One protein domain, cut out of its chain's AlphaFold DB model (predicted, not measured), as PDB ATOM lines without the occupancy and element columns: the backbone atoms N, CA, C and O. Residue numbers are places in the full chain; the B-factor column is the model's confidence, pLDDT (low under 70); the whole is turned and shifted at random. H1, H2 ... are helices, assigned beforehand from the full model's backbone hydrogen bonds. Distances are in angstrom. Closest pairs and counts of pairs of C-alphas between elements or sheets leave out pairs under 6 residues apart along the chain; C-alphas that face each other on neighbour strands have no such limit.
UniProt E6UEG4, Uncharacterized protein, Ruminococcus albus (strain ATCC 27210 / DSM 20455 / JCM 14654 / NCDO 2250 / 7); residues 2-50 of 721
ATOM      1  N   VAL A   2      47.325  15.951 -44.062       48.03
ATOM      2  CA  VAL A   2      47.189  14.643 -43.415       48.03
ATOM      3  C   VAL A   2      45.898  14.692 -42.600       48.03
ATOM      4  O   VAL A   2      45.766  15.533 -41.718       48.03
ATOM      5  N   HIS A   3      44.910  13.862 -42.937       55.53
ATOM      6  CA  HIS A   3      43.686  13.747 -42.145       55.53
ATOM      7  C   HIS A   3      44.026  13.072 -40.813       55.53
ATOM      8  O   HIS A   3      44.122  11.847 -40.760       55.53
ATOM      9  N   MET A   4      44.222  13.866 -39.757       59.66
ATOM     10  CA  MET A   4      44.368  13.344 -38.398       59.66
ATOM     11  C   MET A   4      43.063  12.678 -37.966       59.66
ATOM     12  O   MET A   4      41.976  13.257 -38.088       59.66
ATOM     13  N   LYS A   5      43.168  11.438 -37.492       62.25
ATOM     14  CA  LYS A   5      42.049  10.683 -36.935       62.25
ATOM     15  C   LYS A   5      41.848  11.079 -35.475       62.25
ATOM     16  O   LYS A   5      42.726  11.628 -34.822       62.25
ATOM     17  N   ARG A   6      40.663  10.766 -34.946       62.28
ATOM     18  CA  ARG A   6      40.273  11.040 -33.553       62.28
ATOM     19  C   ARG A   6      41.284  10.510 -32.524       62.28
ATOM     20  O   ARG A   6      41.447  11.127 -31.478       62.28
ATOM     21  N   GLU A   7      41.898   9.368 -32.813       65.62
ATOM     22  CA  GLU A   7      42.864   8.697 -31.935       65.62
ATOM     23  C   GLU A   7      44.191   9.466 -31.859       65.62
ATOM     24  O   GLU A   7      44.778   9.529 -30.787       65.62
ATOM     25  N   ASP A   8      44.576  10.166 -32.931       68.75
ATOM     26  CA  ASP A   8      45.844  10.903 -33.021       68.75
ATOM     27  C   ASP A   8      45.841  12.202 -32.187       68.75
ATOM     28  O   ASP A   8      46.893  12.710 -31.819       68.75
ATOM     29  N   LEU A   9      44.660  12.759 -31.882       66.06
ATOM     30  CA  LEU A   9      44.498  14.049 -31.185       66.06
ATOM     31  C   LEU A   9      44.504  13.942 -29.649       66.06
ATOM     32  O   LEU A   9      44.432  14.961 -28.966       66.06
ATOM     33  N   LEU A  10      44.537  12.724 -29.106       61.31
ATOM     34  CA  LEU A  10      44.626  12.442 -27.664       61.31
ATOM     35  C   LEU A  10      45.690  11.371 -27.359       61.31
ATOM     36  O   LEU A  10      45.663  10.763 -26.282       61.31
ATOM     37  N   ASP A  11      46.575  11.120 -28.326       70.25
ATOM     38  CA  ASP A  11      47.724  10.229 -28.194       70.25
ATOM     39  C   ASP A  11      48.904  10.964 -27.541       70.25
ATOM     40  O   ASP A  11      49.005  12.189 -27.591       70.25
ATOM     41  N   PHE A  12      49.815  10.204 -26.941       51.22
ATOM     42  CA  PHE A  12      50.976  10.703 -26.201       51.22
ATOM     43  C   PHE A  12      51.964  11.487 -27.085       51.22
ATOM     44  O   PHE A  12      52.755  12.283 -26.589       51.22
ATOM     45  N   ASN A  13      51.913  11.271 -28.403       55.16
ATOM     46  CA  ASN A  13      52.773  11.934 -29.386       55.16
ATOM     47  C   ASN A  13      52.248  13.305 -29.856       55.16
ATOM     48  O   ASN A  13      52.915  13.962 -30.657       55.16
ATOM     49  N   PHE A  14      51.070  13.736 -29.394       72.12
ATOM     50  CA  PHE A  14      50.483  15.040 -29.701       72.12
ATOM     51  C   PHE A  14      50.306  15.839 -28.408       72.12
ATOM     52  O   PHE A  14      49.718  15.343 -27.450       72.12
ATOM     53  N   ASP A  15      50.801  17.079 -28.373       70.19
ATOM     54  CA  ASP A  15      50.690  17.946 -27.195       70.19
ATOM     55  C   ASP A  15      49.265  18.506 -27.070       70.19
ATOM     56  O   ASP A  15      48.950  19.627 -27.470       70.19
ATOM     57  N   TRP A  16      48.364  17.668 -26.553       77.38
ATOM     58  CA  TRP A  16      46.996  18.057 -26.241       77.38
ATOM     59  C   TRP A  16      46.896  18.804 -24.906       77.38
ATOM     60  O   TRP A  16      45.810  19.288 -24.585       77.38
ATOM     61  N   HIS A  17      47.974  18.946 -24.127       77.81
ATOM     62  CA  HIS A  17      47.973  19.746 -22.899       77.81
ATOM     63  C   HIS A  17      47.876  21.237 -23.225       77.81
ATOM     64  O   HIS A  17      47.092  21.946 -22.586       77.81
ATOM     65  N   ASP A  18      48.541  21.696 -24.288       81.25
ATOM     66  CA  ASP A  18      48.417  23.073 -24.766       81.25
ATOM     67  C   ASP A  18      47.073  23.352 -25.477       81.25
ATOM     68  O   ASP A  18      46.690  22.725 -26.467       81.25
ATOM     69  N   ASP A  19      46.325  24.341 -24.974       80.06
ATOM     70  CA  ASP A  19      44.973  24.657 -25.461       80.06
ATOM     71  C   ASP A  19      44.973  25.280 -26.861       80.06
ATOM     72  O   ASP A  19      44.022  25.086 -27.624       80.06
ATOM     73  N   SER A  20      46.030  26.019 -27.207       78.31
ATOM     74  CA  SER A  20      46.138  26.671 -28.512       78.31
ATOM     75  C   SER A  20      46.415  25.650 -29.617       78.31
ATOM     76  O   SER A  20      45.664  25.588 -30.595       78.31
ATOM     77  N   THR A  21      47.373  24.756 -29.373       79.19
ATOM     78  CA  THR A  21      47.768  23.654 -30.256       79.19
ATOM     79  C   THR A  21      46.621  22.663 -30.462       79.19
ATOM     80  O   THR A  21      46.304  22.288 -31.593       79.19
ATOM     81  N   PHE A  22      45.902  22.304 -29.390       82.19
ATOM     82  CA  PHE A  22      44.744  21.414 -29.483       82.19
ATOM     83  C   PHE A  22      43.600  22.017 -30.312       82.19
ATOM     84  O   PHE A  22      42.982  21.321 -31.118       82.19
ATOM     85  N   LYS A  23      43.297  23.313 -30.145       81.81
ATOM     86  CA  LYS A  23      42.222  23.988 -30.897       81.81
ATOM     87  C   LYS A  23      42.539  24.123 -32.381       81.81
ATOM     88  O   LYS A  23      41.629  23.956 -33.195       81.81
ATOM     89  N   GLU A  24      43.789  24.416 -32.725       80.69
ATOM     90  CA  GLU A  24      44.242  24.517 -34.113       80.69
ATOM     91  C   GLU A  24      44.141  23.156 -34.815       80.69
ATOM     92  O   GLU A  24      43.454  23.038 -35.832       80.69
ATOM     93  N   ALA A  25      44.640  22.089 -34.183       78.12
ATOM     94  CA  ALA A  25      44.525  20.730 -34.710       78.12
ATOM     95  C   ALA A  25      43.067  20.242 -34.817       78.12
ATOM     96  O   ALA A  25      42.698  19.559 -35.772       78.12
ATOM     97  N   LEU A  26      42.185  20.635 -33.888       80.12
ATOM     98  CA  LEU A  26      40.755  20.315 -33.962       80.12
ATOM     99  C   LEU A  26      40.060  21.028 -35.135       80.12
ATOM    100  O   LEU A  26      39.130  20.480 -35.734       80.12
ATOM    101  N   ASN A  27      40.487  22.250 -35.462       79.69
ATOM    102  CA  ASN A  27      39.956  23.015 -36.588       79.69
ATOM    103  C   ASN A  27      40.402  22.428 -37.931       79.69
ATOM    104  O   ASN A  27      39.589  22.367 -38.852       79.69
ATOM    105  N   GLU A  28      41.638  21.935 -38.006       78.81
ATOM    106  CA  GLU A  28      42.193  21.269 -39.190       78.81
ATOM    107  C   GLU A  28      41.769  19.796 -39.316       78.81
ATOM    108  O   GLU A  28      41.800  19.221 -40.409       78.81
ATOM    109  N   SER A  29      41.305  19.180 -38.224       71.44
ATOM    110  CA  SER A  29      40.739  17.835 -38.245       71.44
ATOM    111  C   SER A  29      39.428  17.827 -39.040       71.44
ATOM    112  O   SER A  29      38.478  18.557 -38.742       71.44
ATOM    113  N   GLY A  30      39.341  16.968 -40.057       73.19
ATOM    114  CA  GLY A  30      38.134  16.772 -40.876       73.19
ATOM    115  C   GLY A  30      36.965  16.103 -40.131       73.19
ATOM    116  O   GLY A  30      36.150  15.435 -40.760       73.19
ATOM    117  N   LEU A  31      36.921  16.216 -38.801       79.12
ATOM    118  CA  LEU A  31      35.954  15.588 -37.904       79.12
ATOM    119  C   LEU A  31      34.622  16.348 -37.881       79.12
ATOM    120  O   LEU A  31      34.565  17.556 -38.118       79.12
ATOM    121  N   SER A  32      33.539  15.646 -37.544       79.69
ATOM    122  CA  SER A  32      32.223  16.277 -37.383       79.69
ATOM    123  C   SER A  32      32.174  17.180 -36.142       79.69
ATOM    124  O   SER A  32      32.838  16.908 -35.141       79.69
ATOM    125  N   GLU A  33      31.328  18.219 -36.135       74.25
ATOM    126  CA  GLU A  33      31.166  19.104 -34.961       74.25
ATOM    127  C   GLU A  33      30.810  18.342 -33.675       74.25
ATOM    128  O   GLU A  33      31.276  18.665 -32.583       74.25
ATOM    129  N   LYS A  34      30.039  17.255 -33.798       72.69
ATOM    130  CA  LYS A  34      29.689  16.394 -32.664       72.69
ATOM    131  C   LYS A  34      30.910  15.668 -32.084       72.69
ATOM    132  O   LYS A  34      30.985  15.470 -30.873       72.69
ATOM    133  N   GLU A  35      31.862  15.272 -32.923       74.88
ATOM    134  CA  GLU A  35      33.116  14.644 -32.489       74.88
ATOM    135  C   GLU A  35      34.100  15.663 -31.920       74.88
ATOM    136  O   GLU A  35      34.744  15.370 -30.915       74.88
ATOM    137  N   LYS A  36      34.150  16.871 -32.490       79.75
ATOM    138  CA  LYS A  36      34.942  17.989 -31.962       79.75
ATOM    139  C   LYS A  36      34.520  18.361 -30.539       79.75
ATOM    140  O   LYS A  36      35.374  18.503 -29.666       79.75
ATOM    141  N   ILE A  37      33.213  18.446 -30.272       74.75
ATOM    142  CA  ILE A  37      32.681  18.687 -28.919       74.75
ATOM    143  C   ILE A  37      33.083  17.553 -27.970       74.75
ATOM    144  O   ILE A  37      33.604  17.804 -26.888       74.75
ATOM    145  N   ARG A  38      32.917  16.299 -28.403       75.81
ATOM    146  CA  ARG A  38      33.258  15.129 -27.584       75.81
ATOM    147  C   ARG A  38      34.749  15.061 -27.240       75.81
ATOM    148  O   ARG A  38      35.090  14.638 -26.143       75.81
ATOM    149  N   LEU A  39      35.627  15.468 -28.156       80.81
ATOM    150  CA  LEU A  39      37.071  15.536 -27.922       80.81
ATOM    151  C   LEU A  39      37.454  16.643 -26.933       80.81
ATOM    152  O   LEU A  39      38.343  16.431 -26.115       80.81
ATOM    153  N   ARG A  40      36.765  17.791 -26.955       79.56
ATOM    154  CA  ARG A  40      36.958  18.853 -25.952       79.56
ATOM    155  C   ARG A  40      36.543  18.396 -24.554       79.56
ATOM    156  O   ARG A  40      37.293  18.617 -23.609       79.56
ATOM    157  N   ASP A  41      35.397  17.726 -24.437       74.12
ATOM    158  CA  ASP A  41      34.922  17.182 -23.158       74.12
ATOM    159  C   ASP A  41      35.868  16.101 -22.612       74.12
ATOM    160  O   ASP A  41      36.143  16.054 -21.413       74.12
ATOM    161  N   GLU A  42      36.393  15.242 -23.490       79.81
ATOM    162  CA  GLU A  42      37.345  14.193 -23.114       79.81
ATOM    163  C   GLU A  42      38.688  14.779 -22.654       79.81
ATOM    164  O   GLU A  42      39.210  14.369 -21.619       79.81
ATOM    165  N   ARG A  43      39.210  15.788 -23.367       83.62
ATOM    166  CA  ARG A  43      40.406  16.536 -22.955       83.62
ATOM    167  C   ARG A  43      40.225  17.167 -21.575       83.62
ATOM    168  O   ARG A  43      41.090  17.015 -20.720       83.62
ATOM    169  N   MET A  44      39.092  17.831 -21.340       72.81
ATOM    170  CA  MET A  44      38.792  18.451 -20.043       72.81
ATOM    171  C   MET A  44      38.758  17.425 -18.909       72.81
ATOM    172  O   MET A  44      39.339  17.668 -17.857       72.81
ATOM    173  N   ARG A  45      38.158  16.248 -19.132       72.00
ATOM    174  CA  ARG A  45      38.166  15.167 -18.136       72.00
ATOM    175  C   ARG A  45      39.562  14.640 -17.830       72.00
ATOM    176  O   ARG A  45      39.825  14.309 -16.680       72.00
ATOM    177  N   ARG A  46      40.438  14.528 -18.834       75.75
ATOM    178  CA  ARG A  46      41.819  14.067 -18.626       75.75
ATOM    179  C   ARG A  46      42.641  15.082 -17.836       75.75
ATOM    180  O   ARG A  46      43.298  14.679 -16.885       75.75
ATOM    181  N   LEU A  47      42.509  16.374 -18.141       78.12
ATOM    182  CA  LEU A  47      43.136  17.447 -17.361       78.12
ATOM    183  C   LEU A  47      42.607  17.493 -15.918       78.12
ATOM    184  O   LEU A  47      43.385  17.656 -14.984       78.12
ATOM    185  N   GLU A  48      41.299  17.298 -15.711       70.81
ATOM    186  CA  GLU A  48      40.714  17.189 -14.365       70.81
ATOM    187  C   GLU A  48      41.232  15.956 -13.609       70.81
ATOM    188  O   GLU A  48      41.526  16.043 -12.420       70.81
ATOM    189  N   LEU A  49      41.372  14.809 -14.282       63.84
ATOM    190  CA  LEU A  49      41.931  13.587 -13.696       63.84
ATOM    191  C   LEU A  49      43.412  13.739 -13.334       63.84
ATOM    192  O   LEU A  49      43.819  13.239 -12.290       63.84
ATOM    193  N   GLU A  50      44.203  14.423 -14.158       71.75
ATOM    194  CA  GLU A  50      45.611  14.724 -13.872       71.75
ATOM    195  C   GLU A  50      45.751  15.710 -12.709       71.75
ATOM    196  O   GLU A  50      46.502  15.434 -11.778       71.75
TER     197      GLU A  50
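Overview. This is residues 2 to 50 of the 721 residues of an uncharacterized protein of Ruminococcus albus (strain ATCC 27210 / DSM 20455 / JCM 14654 / NCDO 2250 / 7) (UniProt E6UEG4). A long helix, H2, and a shorter one, H1, run opposite ways at a small angle, joined by a tight turn and only loosely set together, with H2 running on past the beginning of H1. Residues 2 to 18 form a winding stretch with no named element, which passes from near the H1 to H2 turn toward the other end of H1 and leads into that helix. The printed part has 49 residues, with two named helices in the order H1, H2 and no named strand; the class is all helix. It is compact, with a radius of gyration of the C-alphas of 10.1 A, and spans 29 by 22 by 18 A.

Arrangement. The longest helix is H2, residues 33 to 50. H1, residues 19 to 28, is close to it but not clearly touching, with 1 pair of C-alphas within 8 A. The closest C-alphas of the two are those of Leu 26 and Lys 36, 6.6 A apart. Their lines stand at a shallow tilt of 23 degrees, and they run opposite ways. Their centres are 12.6 A apart. In H1 and H2 every O i to N i+4 pair is within hydrogen-bond range.

Along the chain. H2 runs from C-alpha 33 at (31.166, 19.104, -34.961) to C-alpha 50 at (45.611, 14.724, -13.872), a length of 25.9 A over 18 residues. H1 has 10 residues and begins with C-alpha 19 at (44.973, 24.657, -25.461); it is 14.4 A long from first to last C-alpha.

Size, cuts and confidence. The C-alphas of Val 2 and Leu 49 are the two farthest apart, at 30.2 A. The printed part has no cut, and the link from H1 to H2 is tight, with 4 residues. The mean pLDDT of the printed part is 72.7; residues 2 to 10, residues 12 to 13 and residue 49 are under 70.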